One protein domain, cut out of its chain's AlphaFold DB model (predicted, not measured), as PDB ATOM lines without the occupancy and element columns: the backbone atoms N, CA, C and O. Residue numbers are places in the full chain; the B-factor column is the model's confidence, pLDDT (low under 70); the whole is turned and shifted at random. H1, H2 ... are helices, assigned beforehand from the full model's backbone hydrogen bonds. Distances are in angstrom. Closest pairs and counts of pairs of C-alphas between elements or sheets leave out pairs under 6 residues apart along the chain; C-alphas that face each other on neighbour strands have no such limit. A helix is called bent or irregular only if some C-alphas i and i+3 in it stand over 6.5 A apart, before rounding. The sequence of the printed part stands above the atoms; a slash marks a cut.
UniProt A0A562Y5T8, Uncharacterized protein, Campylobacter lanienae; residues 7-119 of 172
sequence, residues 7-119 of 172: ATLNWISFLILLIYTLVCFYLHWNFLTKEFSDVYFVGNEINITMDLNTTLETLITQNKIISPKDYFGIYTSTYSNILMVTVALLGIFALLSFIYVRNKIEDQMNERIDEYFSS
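What this domain is: This is residues 7 to 119 of the 172 residues of an uncharacterized protein of Campylobacter lanienae (UniProt A0A562Y5T8). Two long helices, H3 and H1, run side by side in opposite directions as a narrow rod, with a small, mostly loop head at one end that holds the short helix H2. H3 is the longer of the two, and its residues 101 to 118 stick out past the part paired with H1, at the end away from the head; towards the head the pair opens a little, where residues 29 to 34 of H1 stand free. The printed part has 113 residues with three named helices, in the order H1, H2, H3 along the chain, and no named strand; the class is all helix. The whole is extended, with a radius of gyration of the C-alphas of 26.5 A, and the C-alphas span 94 by 21 by 20 A.

How they stand to each other: The longest helix is H3, residues 68 to 118, and it touches H1, residues 7 to 38. Their lines stand at a shallow tilt of 12 degrees and they run opposite ways. Their closest C-alphas are those of Ser 13 and Phe 93, 7.5 A apart, and 6 pairs of C-alphas are within 8 A. H1 touches H3 with residues 10 to 24 alone, and H3 touches H1 with residues 82 to 97 alone. H2, residues 56 to 61, touches no helix: it is apart from H1 and from H3. In H2 and H3 every O i to N i+4 pair is within hydrogen-bond range, and in H1 27 of 28 are.

Where its parts are: H3 runs 74.4 A from C-alpha 68 at (125.493, 68.312, 81.713) to C-alpha 118 at (96.351, 2.813, 101.703). H1 begins with C-alpha 7 at (114.788, 26.176, 99.999), ends at Asp 38 and is 46.6 A long from first to last C-alpha. H2, from Leu 56 to Thr 61, is 8.5 A long. No helix is bent or irregular.

The domain as a whole: The two C-alphas farthest apart are those of Asn 53 and Ser 119, at 94.7 A, while those of Ala 7 and Ser 119, the first and last printed, are 31.2 A apart. The printed part has no cut. The link from H1 to H2 is long, with 17 residues, 39 to 55, of which 44 to 55 stand free; the link from H2 to H3 is short, with 6 residues. The mean pLDDT of the printed part is 71.0, and it is under 70 at residue 7, residues 30 to 72 and residue 75.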
ATOM      1  N   ALA A   7     114.806  25.122  98.983       69.56
ATOM      2  CA  ALA A   7     114.788  26.176  99.999       69.56
ATOM      3  C   ALA A   7     116.167  26.838 100.196       69.56
ATOM      4  O   ALA A   7     116.261  28.062 100.277       69.56
ATOM      5  N   THR A   8     117.249  26.051 100.215       77.19
ATOM      6  CA  THR A   8     118.616  26.592 100.309       77.19
ATOM      7  C   THR A   8     119.030  27.336  99.043       77.19
ATOM      8  O   THR A   8     119.689  28.366  99.142       77.19
ATOM      9  N   LEU A   9     118.578  26.892  97.866       74.88
ATOM     10  CA  LEU A   9     118.842  27.582  96.600       74.88
ATOM     11  C   LEU A   9     118.136  28.947  96.533       74.88
ATOM     12  O   LEU A   9     118.741  29.937  96.120       74.88
ATOM     13  N   ASN A  10     116.885  29.015  96.996       74.69
ATOM     14  CA  ASN A  10     116.137  30.269  97.101       74.69
ATOM     15  C   ASN A  10     116.795  31.235  98.095       74.69
ATOM     16  O   ASN A  10     116.894  32.426  97.811       74.69
ATOM     17  N   TRP A  11     117.301  30.729  99.222       80.81
ATOM     18  CA  TRP A  11     117.997  31.553 100.212       80.81
ATOM     19  C   TRP A  11     119.321  32.117  99.686       80.81
ATOM     20  O   TRP A  11     119.605  33.301  99.858       80.81
ATOM     21  N   ILE A  12     120.109  31.292  98.987       82.50
ATOM     22  CA  ILE A  12     121.351  31.722  98.327       82.50
ATOM     23  C   ILE A  12     121.049  32.790  97.276       82.50
ATOM     24  O   ILE A  12     121.721  33.818  97.230       82.50
ATOM     25  N   SER A  13     120.009  32.578  96.470       77.69
ATOM     26  CA  SER A  13     119.591  33.551  95.464       77.69
ATOM     27  C   SER A  13     119.197  34.874  96.127       77.69
ATOM     28  O   SER A  13     119.620  35.936  95.672       77.69
ATOM     29  N   PHE A  14     118.428  34.833  97.227       81.50
ATOM     30  CA  PHE A  14     118.015  36.031  97.975       81.50
ATOM     31  C   PHE A  14     119.216  36.797  98.524       81.50
ATOM     32  O   PHE A  14     119.283  38.018  98.392       81.50
ATOM     33  N   LEU A  15     120.199  36.076  99.064       86.31
ATOM     34  CA  LEU A  15     121.447  36.658  99.543       86.31
ATOM     35  C   LEU A  15     122.216  37.358  98.412       86.31
ATOM     36  O   LEU A  15     122.688  38.476  98.601       86.31
ATOM     37  N   ILE A  16     122.309  36.738  97.230       84.81
ATOM     38  CA  ILE A  16     122.959  37.336  96.053       84.81
ATOM     39  C   ILE A  16     122.247  38.630  95.649       84.81
ATOM     40  O   ILE A  16     122.909  39.635  95.392       84.81
ATOM     41  N   LEU A  17     120.913  38.629  95.635       82.94
ATOM     42  CA  LEU A  17     120.131  39.812  95.282       82.94
ATOM     43  C   LEU A  17     120.326  40.945  96.300       82.94
ATOM     44  O   LEU A  17     120.489  42.097  95.909       82.94
ATOM     45  N   LEU A  18     120.359  40.614  97.592       84.00
ATOM     46  CA  LEU A  18     120.585  41.567  98.679       84.00
ATOM     47  C   LEU A  18     122.003  42.156  98.651       84.00
ATOM     48  O   LEU A  18     122.187  43.354  98.842       84.00
ATOM     49  N   ILE A  19     123.015  41.334  98.371       87.81
ATOM     50  CA  ILE A  19     124.389  41.817  98.191       87.81
ATOM     51  C   ILE A  19     124.462  42.727  96.963       87.81
ATOM     52  O   ILE A  19     125.053  43.801  97.033       87.81
ATOM     53  N   TYR A  20     123.830  42.341  95.853       84.44
ATOM     54  CA  TYR A  20     123.803  43.144  94.633       84.44
ATOM     55  C   TYR A  20     123.161  44.520  94.857       84.44
ATOM     56  O   TYR A  20     123.727  45.534  94.442       84.44
ATOM     57  N   THR A  21     122.024  44.586  95.555       82.94
ATOM     58  CA  THR A  21     121.363  45.862  95.864       82.94
ATOM     59  C   THR A  21     122.195  46.722  96.808       82.94
ATOM     60  O   THR A  21     122.312  47.922  96.571       82.94
ATOM     61  N   LEU A  22     122.839  46.129  97.820       86.31
ATOM     62  CA  LEU A  22     123.755  46.846  98.710       86.31
ATOM     63  C   LEU A  22     124.971  47.404  97.963       86.31
ATOM     64  O   LEU A  22     125.348  48.550  98.195       86.31
ATOM     65  N   VAL A  23     125.560  46.638  97.040       85.81
ATOM     66  CA  VAL A  23     126.685  47.096  96.208       85.81
ATOM     67  C   VAL A  23     126.251  48.233  95.286       85.81
ATOM     68  O   VAL A  23     126.944  49.245  95.210       85.81
ATOM     69  N   CYS A  24     125.093  48.117  94.631       81.62
ATOM     70  CA  CYS A  24     124.559  49.186  93.787       81.62
ATOM     71  C   CYS A  24     124.258  50.450  94.600       81.62
ATOM     72  O   CYS A  24     124.598  51.549  94.167       81.62
ATOM     73  N   PHE A  25     123.681  50.304  95.796       82.38
ATOM     74  CA  PHE A  25     123.416  51.419  96.700       82.38
ATOM     75  C   PHE A  25     124.711  52.077  97.183       82.38
ATOM     76  O   PHE A  25     124.824  53.297  97.156       82.38
ATOM     77  N   TYR A  26     125.717  51.284  97.558       79.81
ATOM     78  CA  TYR A  26     127.024  51.789  97.970       79.81
ATOM     79  C   TYR A  26     127.737  52.522  96.830       79.81
ATOM     80  O   TYR A  26     128.266  53.612  97.038       79.81
ATOM     81  N   LEU A  27     127.734  51.967  95.617       76.00
ATOM     82  CA  LEU A  27     128.301  52.623  94.437       76.00
ATOM     83  C   LEU A  27     127.564  53.921  94.113       76.00
ATOM     84  O   LEU A  27     128.208  54.941  93.881       76.00
ATOM     85  N   HIS A  28     126.230  53.908  94.155       74.44
ATOM     86  CA  HIS A  28     125.433  55.103  93.917       74.44
ATOM     87  C   HIS A  28     125.686  56.182  94.977       74.44
ATOM     88  O   HIS A  28     125.878  57.346  94.633       74.44
ATOM     89  N   TRP A  29     125.763  55.793  96.251       73.69
ATOM     90  CA  TRP A  29     126.061  56.700  97.353       73.69
ATOM     91  C   TRP A  29     127.455  57.319  97.226       73.69
ATOM     92  O   TRP A  29     127.585  58.532  97.336       73.69
ATOM     93  N   ASN A  30     128.486  56.520  96.921       69.69
ATOM     94  CA  ASN A  30     129.847  57.031  96.706       69.69
ATOM     95  C   ASN A  30     129.969  57.922  95.467       69.69
ATOM     96  O   ASN A  30     130.779  58.847  95.449       69.69
ATOM     97  N   PHE A  31     129.195  57.636  94.420       66.12
ATOM     98  CA  PHE A  31     129.142  58.478  93.232       66.12
ATOM     99  C   PHE A  31     128.505  59.834  93.554       66.12
ATOM    100  O   PHE A  31     129.094  60.866  93.245       66.12
ATOM    101  N   LEU A  32     127.363  59.845  94.255       62.03
ATOM    102  CA  LEU A  32     126.725  61.083  94.711       62.03
ATOM    103  C   LEU A  32     127.664  61.902  95.604       62.03
ATOM    104  O   LEU A  32     127.825  63.097  95.382       62.03
ATOM    105  N   THR A  33     128.312  61.280  96.594       60.06
ATOM    106  CA  THR A  33     129.168  62.012  97.540       60.06
ATOM    107  C   THR A  33     130.420  62.602  96.894       60.06
ATOM    108  O   THR A  33     130.826  63.688  97.300       60.06
ATOM    109  N   LYS A  34     131.014  61.943  95.887       55.84
ATOM    110  CA  LYS A  34     132.159  62.489  95.133       55.84
ATOM    111  C   LYS A  34     131.764  63.589  94.148       55.84
ATOM    112  O   LYS A  34     132.436  64.612  94.082       55.84
ATOM    113  N   GLU A  35     130.679  63.409  93.402       53.84
ATOM    114  CA  GLU A  35     130.233  64.388  92.399       53.84
ATOM    115  C   GLU A  35     129.770  65.700  93.048       53.84
ATOM    116  O   GLU A  35     130.106  66.775  92.560       53.84
ATOM    117  N   PHE A  36     129.085  65.636  94.198       51.62
ATOM    118  CA  PHE A  36     128.709  66.845  94.937       51.62
ATOM    119  C   PHE A  36     129.902  67.596  95.547       51.62
ATOM    120  O   PHE A  36     129.748  68.780  95.847       51.62
ATOM    121  N   SER A  37     131.064  66.956  95.753       49.62
ATOM    122  CA  SER A  37     132.233  67.640  96.331       49.62
ATOM    123  C   SER A  37     133.217  68.188  95.296       49.62
ATOM    124  O   SER A  37     133.900  69.155  95.618       49.62
ATOM    125  N   ASP A  38     133.298  67.610  94.088       47.16
ATOM    126  CA  ASP A  38     134.375  67.916  93.126       47.16
ATOM    127  C   ASP A  38     133.924  68.347  91.716       47.16
ATOM    128  O   ASP A  38     134.772  68.788  90.933       47.16
ATOM    129  N   VAL A  39     132.632  68.264  91.365       49.34
ATOM    130  CA  VAL A  39     132.166  68.557  89.996       49.34
ATOM    131  C   VAL A  39     131.416  69.886  89.923       49.34
ATOM    132  O   VAL A  39     130.345  70.076  90.499       49.34
ATOM    133  N   TYR A  40     131.990  70.826  89.168       52.06
ATOM    134  CA  TYR A  40     131.389  72.126  88.892       52.06
ATOM    135  C   TYR A  40     130.562  72.037  87.605       52.06
ATOM    136  O   TYR A  40     131.097  71.893  86.505       52.06
ATOM    137  N   PHE A  41     129.237  72.138  87.727       51.59
ATOM    138  CA  PHE A  41     128.350  72.228  86.569       51.59
ATOM    139  C   PHE A  41     128.494  73.607  85.908       51.59
ATOM    140  O   PHE A  41     128.229  74.627  86.538       51.59
ATOM    141  N   VAL A  42     128.823  73.649  84.612       50.06
ATOM    142  CA  VAL A  42     129.027  74.886  83.809       50.06
ATOM    143  C   VAL A  42     127.739  75.715  83.612       50.06
ATOM    144  O   VAL A  42     127.705  76.660  82.835       50.06
ATOM    145  N   GLY A  43     126.648  75.374  84.297       48.88
ATOM    146  CA  GLY A  43     125.337  76.004  84.127       48.88
ATOM    147  C   GLY A  43     124.835  76.821  85.314       48.88
ATOM    148  O   GLY A  43     123.776  77.424  85.181       48.88
ATOM    149  N   ASN A  44     125.534  76.837  86.455       42.25
ATOM    150  CA  ASN A  44     125.094  77.584  87.636       42.25
ATOM    151  C   ASN A  44     126.086  78.707  87.949       42.25
ATOM    152  O   ASN A  44     127.290  78.510  87.800       42.25
ATOM    153  N   GLU A  45     125.559  79.879  88.312       44.38
ATOM    154  CA  GLU A  45     126.292  81.140  88.476       44.38
ATOM    155  C   GLU A  45     127.676  80.949  89.113       44.38
ATOM    156  O   GLU A  45     127.819  80.292  90.146       44.38
ATOM    157  N   ILE A  46     128.695  81.517  88.461       48.28
ATOM    158  CA  ILE A  46     130.103  81.462  88.864       48.28
ATOM    159  C   ILE A  46     130.206  81.914  90.325       48.28
ATOM    160  O   ILE A  46     130.118  83.103  90.627       48.28
ATOM    161  N   ASN A  47     130.381  80.962  91.242       44.38
ATOM    162  CA  ASN A  47     130.598  81.273  92.646       44.38
ATOM    163  C   ASN A  47     131.984  81.924  92.795       44.38
ATOM    164  O   ASN A  47     132.987  81.402  92.305       44.38
ATOM    165  N   ILE A  48     132.029  83.080  93.458       47.53
ATOM    166  CA  ILE A  48     133.101  84.097  93.436       47.53
ATOM    167  C   ILE A  48     134.361  83.657  94.226       47.53
ATOM    168  O   ILE A  48     135.224  84.455  94.569       47.53
ATOM    169  N   THR A  49     134.518  82.363  94.498       49.78
ATOM    170  CA  THR A  49     135.700  81.781  95.155       49.78
ATOM    171  C   THR A  49     136.582  80.992  94.185       49.78
ATOM    172  O   THR A  49     137.310  80.095  94.604       49.78
ATOM    173  N   MET A  50     136.504  81.278  92.883       52.53
ATOM    174  CA  MET A  50     137.473  80.769  91.915       52.53
ATOM    175  C   MET A  50     138.801  81.509  92.081       52.53
ATOM    176  O   MET A  50     138.869  82.727  91.921       52.53
ATOM    177  N   ASP A  51     139.867  80.756  92.353       55.50
ATOM    178  CA  ASP A  51     141.226  81.211  92.081       55.50
ATOM    179  C   ASP A  51     141.360  81.401  90.560       55.50
ATOM    180  O   ASP A  51     141.538  80.447  89.793       55.50
ATOM    181  N   LEU A  52     141.192  82.656  90.132       55.31
ATOM    182  CA  LEU A  52     141.215  83.120  88.741       55.31
ATOM    183  C   LEU A  52     142.536  82.829  88.014       55.31
ATOM    184  O   LEU A  52     142.646  83.104  86.821       55.31
ATOM    185  N   ASN A  53     143.535  82.278  88.704       56.66
ATOM    186  CA  ASN A  53     144.811  81.904  88.115       56.66
ATOM    187  C   ASN A  53     144.800  80.510  87.451       56.66
ATOM    188  O   ASN A  53     145.783  80.114  86.827       56.66
ATOM    189  N   THR A  54     143.702  79.754  87.566       57.84
ATOM    190  CA  THR A  54     143.539  78.456  86.890       57.84
ATOM    191  C   THR A  54     142.857  78.630  85.532       57.84
ATOM    192  O   THR A  54     141.720  79.089  85.437       57.84
ATOM    193  N   THR A  55     143.551  78.295  84.439       63.53
ATOM    194  CA  THR A  55     142.969  78.400  83.091       63.53
ATOM    195  C   THR A  55     141.871  77.357  82.880       63.53
ATOM    196  O   THR A  55     141.937  76.245  83.405       63.53
ATOM    197  N   LEU A  56     140.881  77.698  82.048       57.28
ATOM    198  CA  LEU A  56     139.799  76.800  81.622       57.28
ATOM    199  C   LEU A  56     140.343  75.474  81.069       57.28
ATOM    200  O   LEU A  56     139.800  74.408  81.343       57.28
ATOM    201  N   GLU A  57     141.463  75.544  80.351       55.22
ATOM    202  CA  GLU A  57     142.202  74.385  79.856       55.22
ATOM    203  C   GLU A  57     142.684  73.491  81.007       55.22
ATOM    204  O   GLU A  57     142.492  72.283  80.953       55.22
ATOM    205  N   THR A  58     143.186  74.057  82.108       56.69
ATOM    206  CA  THR A  58     143.590  73.290  83.300       56.69
ATOM    207  C   THR A  58     142.391  72.618  83.980       56.69
ATOM    208  O   THR A  58     142.495  71.470  84.400       56.69
ATOM    209  N   LEU A  59     141.232  73.282  84.038       57.34
ATOM    210  CA  LEU A  59     140.000  72.735  84.630       57.34
ATOM    211  C   LEU A  59     139.365  71.622  83.778       57.34
ATOM    212  O   LEU A  59     138.849  70.647  84.327       57.34
ATOM    213  N   ILE A  60     139.447  71.732  82.448       57.34
ATOM    214  CA  ILE A  60     139.040  70.678  81.505       57.34
ATOM    215  C   ILE A  60     140.014  69.494  81.585       57.34
ATOM    216  O   ILE A  60     139.586  68.348  81.693       57.34
ATOM    217  N   THR A  61     141.323  69.759  81.612       54.00
ATOM    218  CA  THR A  61     142.366  68.716  81.669       54.00
ATOM    219  C   THR A  61     142.376  67.976  83.015       54.00
ATOM    220  O   THR A  61     142.737  66.805  83.075       54.00
ATOM    221  N   GLN A  62     141.930  68.625  84.097       56.03
ATOM    222  CA  GLN A  62     141.752  68.023  85.426       56.03
ATOM    223  C   GLN A  62     140.408  67.290  85.610       56.03
ATOM    224  O   GLN A  62     140.116  66.855  86.721       56.03
ATOM    225  N   ASN A  63     139.590  67.131  84.558       53.12
ATOM    226  CA  ASN A  63     138.274  66.478  84.625       53.12
ATOM    227  C   ASN A  63     137.272  67.149  85.596       53.12
ATOM    228  O   ASN A  63     136.290  66.534  86.002       53.12
ATOM    229  N   LYS A  64     137.495  68.420  85.962       53.94
ATOM    230  CA  LYS A  64     136.633  69.181  86.889       53.94
ATOM    231  C   LYS A  64     135.377  69.761  86.235       53.94
ATOM    232  O   LYS A  64     134.497  70.260  86.935       53.94
ATOM    233  N   ILE A  65     135.309  69.717  84.906       55.84
ATOM    234  CA  ILE A  65     134.209  70.247  84.105       55.84
ATOM    235  C   ILE A  65     133.662  69.125  83.216       55.84
ATOM    236  O   ILE A  65     134.313  68.713  82.258       55.84
ATOM    237  N   ILE A  66     132.451  68.656  83.518       61.53
ATOM    238  CA  ILE A  66     131.692  67.703  82.697       61.53
ATOM    239  C   ILE A  66     130.490  68.434  82.089       61.53
ATOM    240  O   ILE A  66     129.802  69.208  82.760       61.53
ATOM    241  N   SER A  67     130.223  68.195  80.801       63.09
ATOM    242  CA  SER A  67     129.011  68.697  80.149       63.09
ATOM    243  C   SER A  67     127.772  68.074  80.805       63.09
ATOM    244  O   SER A  67     127.723  66.849  80.941       63.09
ATOM    245  N   PRO A  68     126.726  68.852  81.140       62.22
ATOM    246  CA  PRO A  68     125.493  68.312  81.713       62.22
ATOM    247  C   PRO A  68     124.905  67.162  80.885       62.22
ATOM    248  O   PRO A  68     124.427  66.178  81.441       62.22
ATOM    249  N   LYS A  69     124.996  67.238  79.551       69.06
ATOM    250  CA  LYS A  69     124.525  66.180  78.646       69.06
ATOM    251  C   LYS A  69     125.257  64.853  78.869       69.06
ATOM    252  O   LYS A  69     124.618  63.804  78.872       69.06
ATOM    253  N   ASP A  70     126.569  64.908  79.067       66.00
ATOM    254  CA  ASP A  70     127.394  63.716  79.256       66.00
ATOM    255  C   ASP A  70     127.207  63.149  80.668       66.00
ATOM    256  O   ASP A  70     127.068  61.937  80.825       66.00
ATOM    257  N   TYR A  71     127.063  64.018  81.676       68.81
ATOM    258  CA  TYR A  71     126.700  63.626  83.042       68.81
ATOM    259  C   TYR A  71     125.362  62.871  83.086       68.81
ATOM    260  O   TYR A  71     125.286  61.744  83.579       68.81
ATOM    261  N   PHE A  72     124.307  63.457  82.506       69.56
ATOM    262  CA  PHE A  72     122.994  62.815  82.450       69.56
ATOM    263  C   PHE A  72     123.015  61.547  81.589       69.56
ATOM    264  O   PHE A  72     122.378  60.565  81.956       69.56
ATOM    265  N   GLY A  73     123.786  61.515  80.497       71.94
ATOM    266  CA  GLY A  73     123.954  60.319  79.669       71.94
ATOM    267  C   GLY A  73     124.577  59.142  80.428       71.94
ATOM    268  O   GLY A  73     124.059  58.023  80.364       71.94
ATOM    269  N   ILE A  74     125.643  59.388  81.197       70.50
ATOM    270  CA  ILE A  74     126.295  58.377  82.045       70.50
ATOM    271  C   ILE A  74     125.341  57.905  83.146       70.50
ATOM    272  O   ILE A  74     125.208  56.696  83.371       70.50
ATOM    273  N   TYR A  75     124.632  58.834  83.793       69.38
ATOM    274  CA  TYR A  75     123.644  58.523  84.823       69.38
ATOM    275  C   TYR A  75     122.524  57.634  84.262       69.38
ATOM    276  O   TYR A  75     122.315  56.520  84.741       69.38
ATOM    277  N   THR A  76     121.852  58.057  83.188       75.88
ATOM    278  CA  THR A  76     120.751  57.301  82.572       75.88
ATOM    279  C   THR A  76     121.195  55.919  82.090       75.88
ATOM    280  O   THR A  76     120.487  54.940  82.323       75.88
ATOM    281  N   SER A  77     122.377  55.808  81.474       74.31
ATOM    282  CA  SER A  77     122.929  54.525  81.017       74.31
ATOM    283  C   SER A  77     123.204  53.567  82.182       74.31
ATOM    284  O   SER A  77     122.796  52.403  82.153       74.31
ATOM    285  N   THR A  78     123.817  54.065  83.258       75.81
ATOM    286  CA  THR A  78     124.124  53.267  84.455       75.81
ATOM    287  C   THR A  78     122.848  52.742  85.108       75.81
ATOM    288  O   THR A  78     122.744  51.551  85.401       75.81
ATOM    289  N   TYR A  79     121.841  53.601  85.266       79.44
ATOM    290  CA  TYR A  79     120.545  53.214  85.819       79.44
ATOM    291  C   TYR A  79     119.795  52.216  84.940       79.44
ATOM    292  O   TYR A  79     119.246  51.242  85.452       79.44
ATOM    293  N   SER A  80     119.811  52.414  83.621       78.44
ATOM    294  CA  SER A  80     119.217  51.474  82.668       78.44
ATOM    295  C   SER A  80     119.855  50.085  82.776       78.44
ATOM    296  O   SER A  80     119.147  49.078  82.787       78.44
ATOM    297  N   ASN A  81     121.181  50.014  82.914       79.31
ATOM    298  CA  ASN A  81     121.899  48.748  83.064       79.31
ATOM    299  C   ASN A  81     121.592  48.062  84.401       79.31
ATOM    300  O   ASN A  81     121.367  46.851  84.427       79.31
ATOM    301  N   ILE A  82     121.530  48.821  85.501       81.06
ATOM    302  CA  ILE A  82     121.131  48.288  86.812       81.06
ATOM    303  C   ILE A  82     119.715  47.708  86.730       81.06
ATOM    304  O   ILE A  82     119.503  46.559  87.116       81.06
ATOM    305  N   LEU A  83     118.763  48.454  86.160       81.88
ATOM    306  CA  LEU A  83     117.385  47.993  85.986       81.88
ATOM    307  C   LEU A  83     117.310  46.714  85.146       81.88
ATOM    308  O   LEU A  83     116.603  45.779  85.526       81.88
ATOM    309  N   MET A  84     118.059  46.638  84.045       82.75
ATOM    310  CA  MET A  84     118.105  45.447  83.194       82.75
ATOM    311  C   MET A  84     118.569  44.210  83.977       82.75
ATOM    312  O   MET A  84     117.926  43.160  83.909       82.75
ATOM    313  N   VAL A  85     119.643  44.332  84.761       81.31
ATOM    314  CA  VAL A  85     120.159  43.228  85.585       81.31
ATOM    315  C   VAL A  85     119.172  42.854  86.693       81.31
ATOM    316  O   VAL A  85     118.931  41.669  86.921       81.31
ATOM    317  N   THR A  86     118.547  43.834  87.350       80.44
ATOM    318  CA  THR A  86     117.524  43.580  88.376       80.44
ATOM    319  C   THR A  86     116.331  42.809  87.812       80.44
ATOM    320  O   THR A  86     115.896  41.832  88.422       80.44
ATOM    321  N   VAL A  87     115.828  43.195  86.636       85.06
ATOM    322  CA  VAL A  87     114.714  42.499  85.971       85.06
ATOM    323  C   VAL A  87     115.109  41.073  85.581       85.06
ATOM    324  O   VAL A  87     114.333  40.143  85.806       85.06
ATOM    325  N   ALA A  88     116.323  40.871  85.061       84.94
ATOM    326  CA  ALA A  88     116.824  39.540  84.723       84.94
ATOM    327  C   ALA A  88     116.907  38.626  85.958       84.94
ATOM    328  O   ALA A  88     116.455  37.480  85.914       84.94
ATOM    329  N   LEU A  89     117.417  39.142  87.081       81.31
ATOM    330  CA  LEU A  89     117.465  38.404  88.342       81.31
ATOM    331  C   LEU A  89     116.057  38.037  88.831       81.31
ATOM    332  O   LEU A  89     115.814  36.877  89.156       81.31
ATOM    333  N   LEU A  90     115.112  38.981  88.816       84.19
ATOM    334  CA  LEU A  90     113.708  38.723  89.162       84.19
ATOM    335  C   LEU A  90     113.091  37.603  88.310       84.19
ATOM    336  O   LEU A  90     112.395  36.738  88.843       84.19
ATOM    337  N   GLY A  91     113.390  37.575  87.008       82.62
ATOM    338  CA  GLY A  91     112.958  36.506  86.107       82.62
ATOM    339  C   GLY A  91     113.510  35.133  86.501       82.62
ATOM    340  O   GLY A  91     112.756  34.162  86.574       82.62
ATOM    341  N   ILE A  92     114.804  35.050  86.828       83.69
ATOM    342  CA  ILE A  92     115.438  33.806  87.300       83.69
ATOM    343  C   ILE A  92     114.771  33.318  88.594       83.69
ATOM    344  O   ILE A  92     114.452  32.136  88.723       83.69
ATOM    345  N   PHE A  93     114.490  34.224  89.531       81.62
ATOM    346  CA  PHE A  93     113.787  33.893  90.771       81.62
ATOM    347  C   PHE A  93     112.373  33.372  90.549       81.62
ATOM    348  O   PHE A  93     111.967  32.409  91.204       81.62
ATOM    349  N   ALA A  94     111.621  33.999  89.647       81.56
ATOM    350  CA  ALA A  94     110.272  33.566  89.318       81.56
ATOM    351  C   ALA A  94     110.281  32.139  88.750       81.56
ATOM    352  O   ALA A  94     109.485  31.303  89.178       81.56
ATOM    353  N   LEU A  95     111.230  31.829  87.859       81.56
ATOM    354  CA  LEU A  95     111.394  30.489  87.289       81.56
ATOM    355  C   LEU A  95     111.771  29.447  88.348       81.56
ATOM    356  O   LEU A  95     111.146  28.388  88.413       81.56
ATOM    357  N   LEU A  96     112.748  29.746  89.209       80.31
ATOM    358  CA  LEU A  96     113.152  28.845  90.295       80.31
ATOM    359  C   LEU A  96     112.007  28.597  91.286       80.31
ATOM    360  O   LEU A  96     111.768  27.458  91.687       80.31
ATOM    361  N   SER A  97     111.260  29.646  91.631       80.56
ATOM    362  CA  SER A  97     110.096  29.550  92.517       80.56
ATOM    363  C   SER A  97     108.978  28.723  91.890       80.56
ATOM    364  O   SER A  97     108.373  27.896  92.568       80.56
ATOM    365  N   PHE A  98     108.732  28.890  90.590       83.44
ATOM    366  CA  PHE A  98     107.745  28.098  89.863       83.44
ATOM    367  C   PHE A  98     108.115  26.611  89.838       83.44
ATOM    368  O   PHE A  98     107.280  25.768  90.162       83.44
ATOM    369  N   ILE A  99     109.374  26.282  89.523       82.25
ATOM    370  CA  ILE A  99     109.874  24.898  89.544       82.25
ATOM    371  C   ILE A  99     109.742  24.302  90.951       82.25
ATOM    372  O   ILE A  99     109.278  23.175  91.100       82.25
ATOM    373  N   TYR A 100     110.093  25.065  91.990       81.94
ATOM    374  CA  TYR A 100     109.947  24.623  93.375       81.94
ATOM    375  C   TYR A 100     108.500  24.281  93.735       81.94
ATOM    376  O   TYR A 100     108.233  23.205  94.268       81.94
ATOM    377  N   VAL A 101     107.571  25.198  93.452       80.00
ATOM    378  CA  VAL A 101     106.147  25.018  93.754       80.00
ATOM    379  C   VAL A 101     105.594  23.829  92.985       80.00
ATOM    380  O   VAL A 101     104.890  23.014  93.572       80.00
ATOM    381  N   ARG A 102     105.957  23.684  91.706       83.25
ATOM    382  CA  ARG A 102     105.542  22.544  90.888       83.25
ATOM    383  C   ARG A 102     105.998  21.219  91.494       83.25
ATOM    384  O   ARG A 102     105.159  20.354  91.711       83.25
ATOM    385  N   ASN A 103     107.285  21.088  91.814       79.44
ATOM    386  CA  ASN A 103     107.824  19.856  92.394       79.44
ATOM    387  C   ASN A 103     107.179  19.553  93.754       79.44
ATOM    388  O   ASN A 103     106.801  18.422  94.019       79.44
ATOM    389  N   LYS A 104     106.970  20.576  94.593       80.38
ATOM    390  CA  LYS A 104     106.290  20.409  95.882       80.38
ATOM    391  C   LYS A 104     104.841  19.940  95.719       80.38
ATOM    392  O   LYS A 104     104.389  19.115  96.505       80.38
ATOM    393  N   ILE A 105     104.107  20.474  94.741       82.25
ATOM    394  CA  ILE A 105     102.738  20.030  94.443       82.25
ATOM    395  C   ILE A 105     102.747  18.571  93.990       82.25
ATOM    396  O   ILE A 105     101.911  17.802  94.445       82.25
ATOM    397  N   GLU A 106     103.686  18.194  93.124       83.94
ATOM    398  CA  GLU A 106     103.825  16.824  92.628       83.94
ATOM    399  C   GLU A 106     104.120  15.837  93.765       83.94
ATOM    400  O   GLU A 106     103.409  14.843  93.908       83.94
ATOM    401  N   ASP A 107     105.068  16.168  94.646       83.88
ATOM    402  CA  ASP A 107     105.391  15.361  95.827       83.88
ATOM    403  C   ASP A 107     104.178  15.219  96.763       83.88
ATOM    404  O   ASP A 107     103.817  14.111  97.160       83.88
ATOM    405  N   GLN A 108     103.490  16.326  97.069       80.06
ATOM    406  CA  GLN A 108     102.304  16.318  97.934       80.06
ATOM    407  C   GLN A 108     101.111  15.584  97.311       80.06
ATOM    408  O   GLN A 108     100.270  15.043  98.030       80.06
ATOM    409  N   MET A 109     100.992  15.604  95.985       74.19
ATOM    410  CA  MET A 109      99.936  14.900  95.270       74.19
ATOM    411  C   MET A 109     100.191  13.393  95.289       74.19
ATOM    412  O   MET A 109      99.268  12.640  95.589       74.19
ATOM    413  N   ASN A 110     101.432  12.967  95.051       79.75
ATOM    414  CA  ASN A 110     101.821  11.561  95.132       79.75
ATOM    415  C   ASN A 110     101.609  11.003  96.546       79.75
ATOM    416  O   ASN A 110     100.989   9.955  96.697       79.75
ATOM    417  N   GLU A 111     102.009  11.743  97.582       82.50
ATOM    418  CA  GLU A 111     101.815  11.329  98.977       82.50
ATOM    419  C   GLU A 111     100.327  11.146  99.332       82.50
ATOM    420  O   GLU A 111      99.945  10.141  99.929       82.50
ATOM    421  N   ARG A 112      99.451  12.064  98.895       74.50
ATOM    422  CA  ARG A 112      97.994  11.941  99.105       74.50
ATOM    423  C   ARG A 112      97.371  10.785  98.333       74.50
ATOM    424  O   ARG A 112      96.406  10.189  98.808       74.50
ATOM    425  N   ILE A 113      97.868  10.506  97.131       77.31
ATOM    426  CA  ILE A 113      97.406   9.378  96.319       77.31
ATOM    427  C   ILE A 113      97.768   8.063  97.021       77.31
ATOM    428  O   ILE A 113      96.903   7.202  97.180       77.31
ATOM    429  N   ASP A 114      98.999   7.939  97.510       81.81
ATOM    430  CA  ASP A 114      99.454   6.761  98.250       81.81
ATOM    431  C   ASP A 114      98.687   6.574  99.566       81.81
ATOM    432  O   ASP A 114      98.277   5.458  99.905       81.81
ATOM    433  N   GLU A 115      98.422   7.664 100.290       83.38
ATOM    434  CA  GLU A 115      97.600   7.648 101.503       83.38
ATOM    435  C   GLU A 115      96.158   7.214 101.199       83.38
ATOM    436  O   GLU A 115      95.597   6.366 101.898       83.38
ATOM    437  N   TYR A 116      95.573   7.715 100.106       78.38
ATOM    438  CA  TYR A 116      94.238   7.324  99.659       78.38
ATOM    439  C   TYR A 116      94.164   5.836  99.297       78.38
ATOM    440  O   TYR A 116      93.259   5.144  99.767       78.38
ATOM    441  N   PHE A 117      95.126   5.308  98.536       77.81
ATOM    442  CA  PHE A 117      95.181   3.878  98.203       77.81
ATOM    443  C   PHE A 117      95.417   2.986  99.428       77.81
ATOM    444  O   PHE A 117      94.956   1.842  99.477       77.81
ATOM    445  N   SER A 118      96.100   3.512 100.442       79.88
ATOM    446  CA  SER A 118      96.351   2.813 101.703       79.88
ATOM    447  C   SER A 118      95.174   2.889 102.682       79.88
ATOM    448  O   SER A 118      95.120   2.093 103.627       79.88
ATOM    449  N   SER A 119      94.231   3.810 102.455       85.00
ATOM    450  CA  SER A 119      93.096   4.064 103.342       85.00
ATOM    451  C   SER A 119      92.165   2.852 103.483       85.00
ATOM    452  O   SER A 119      91.972   2.057 102.554       85.00
TER     453      SER A 119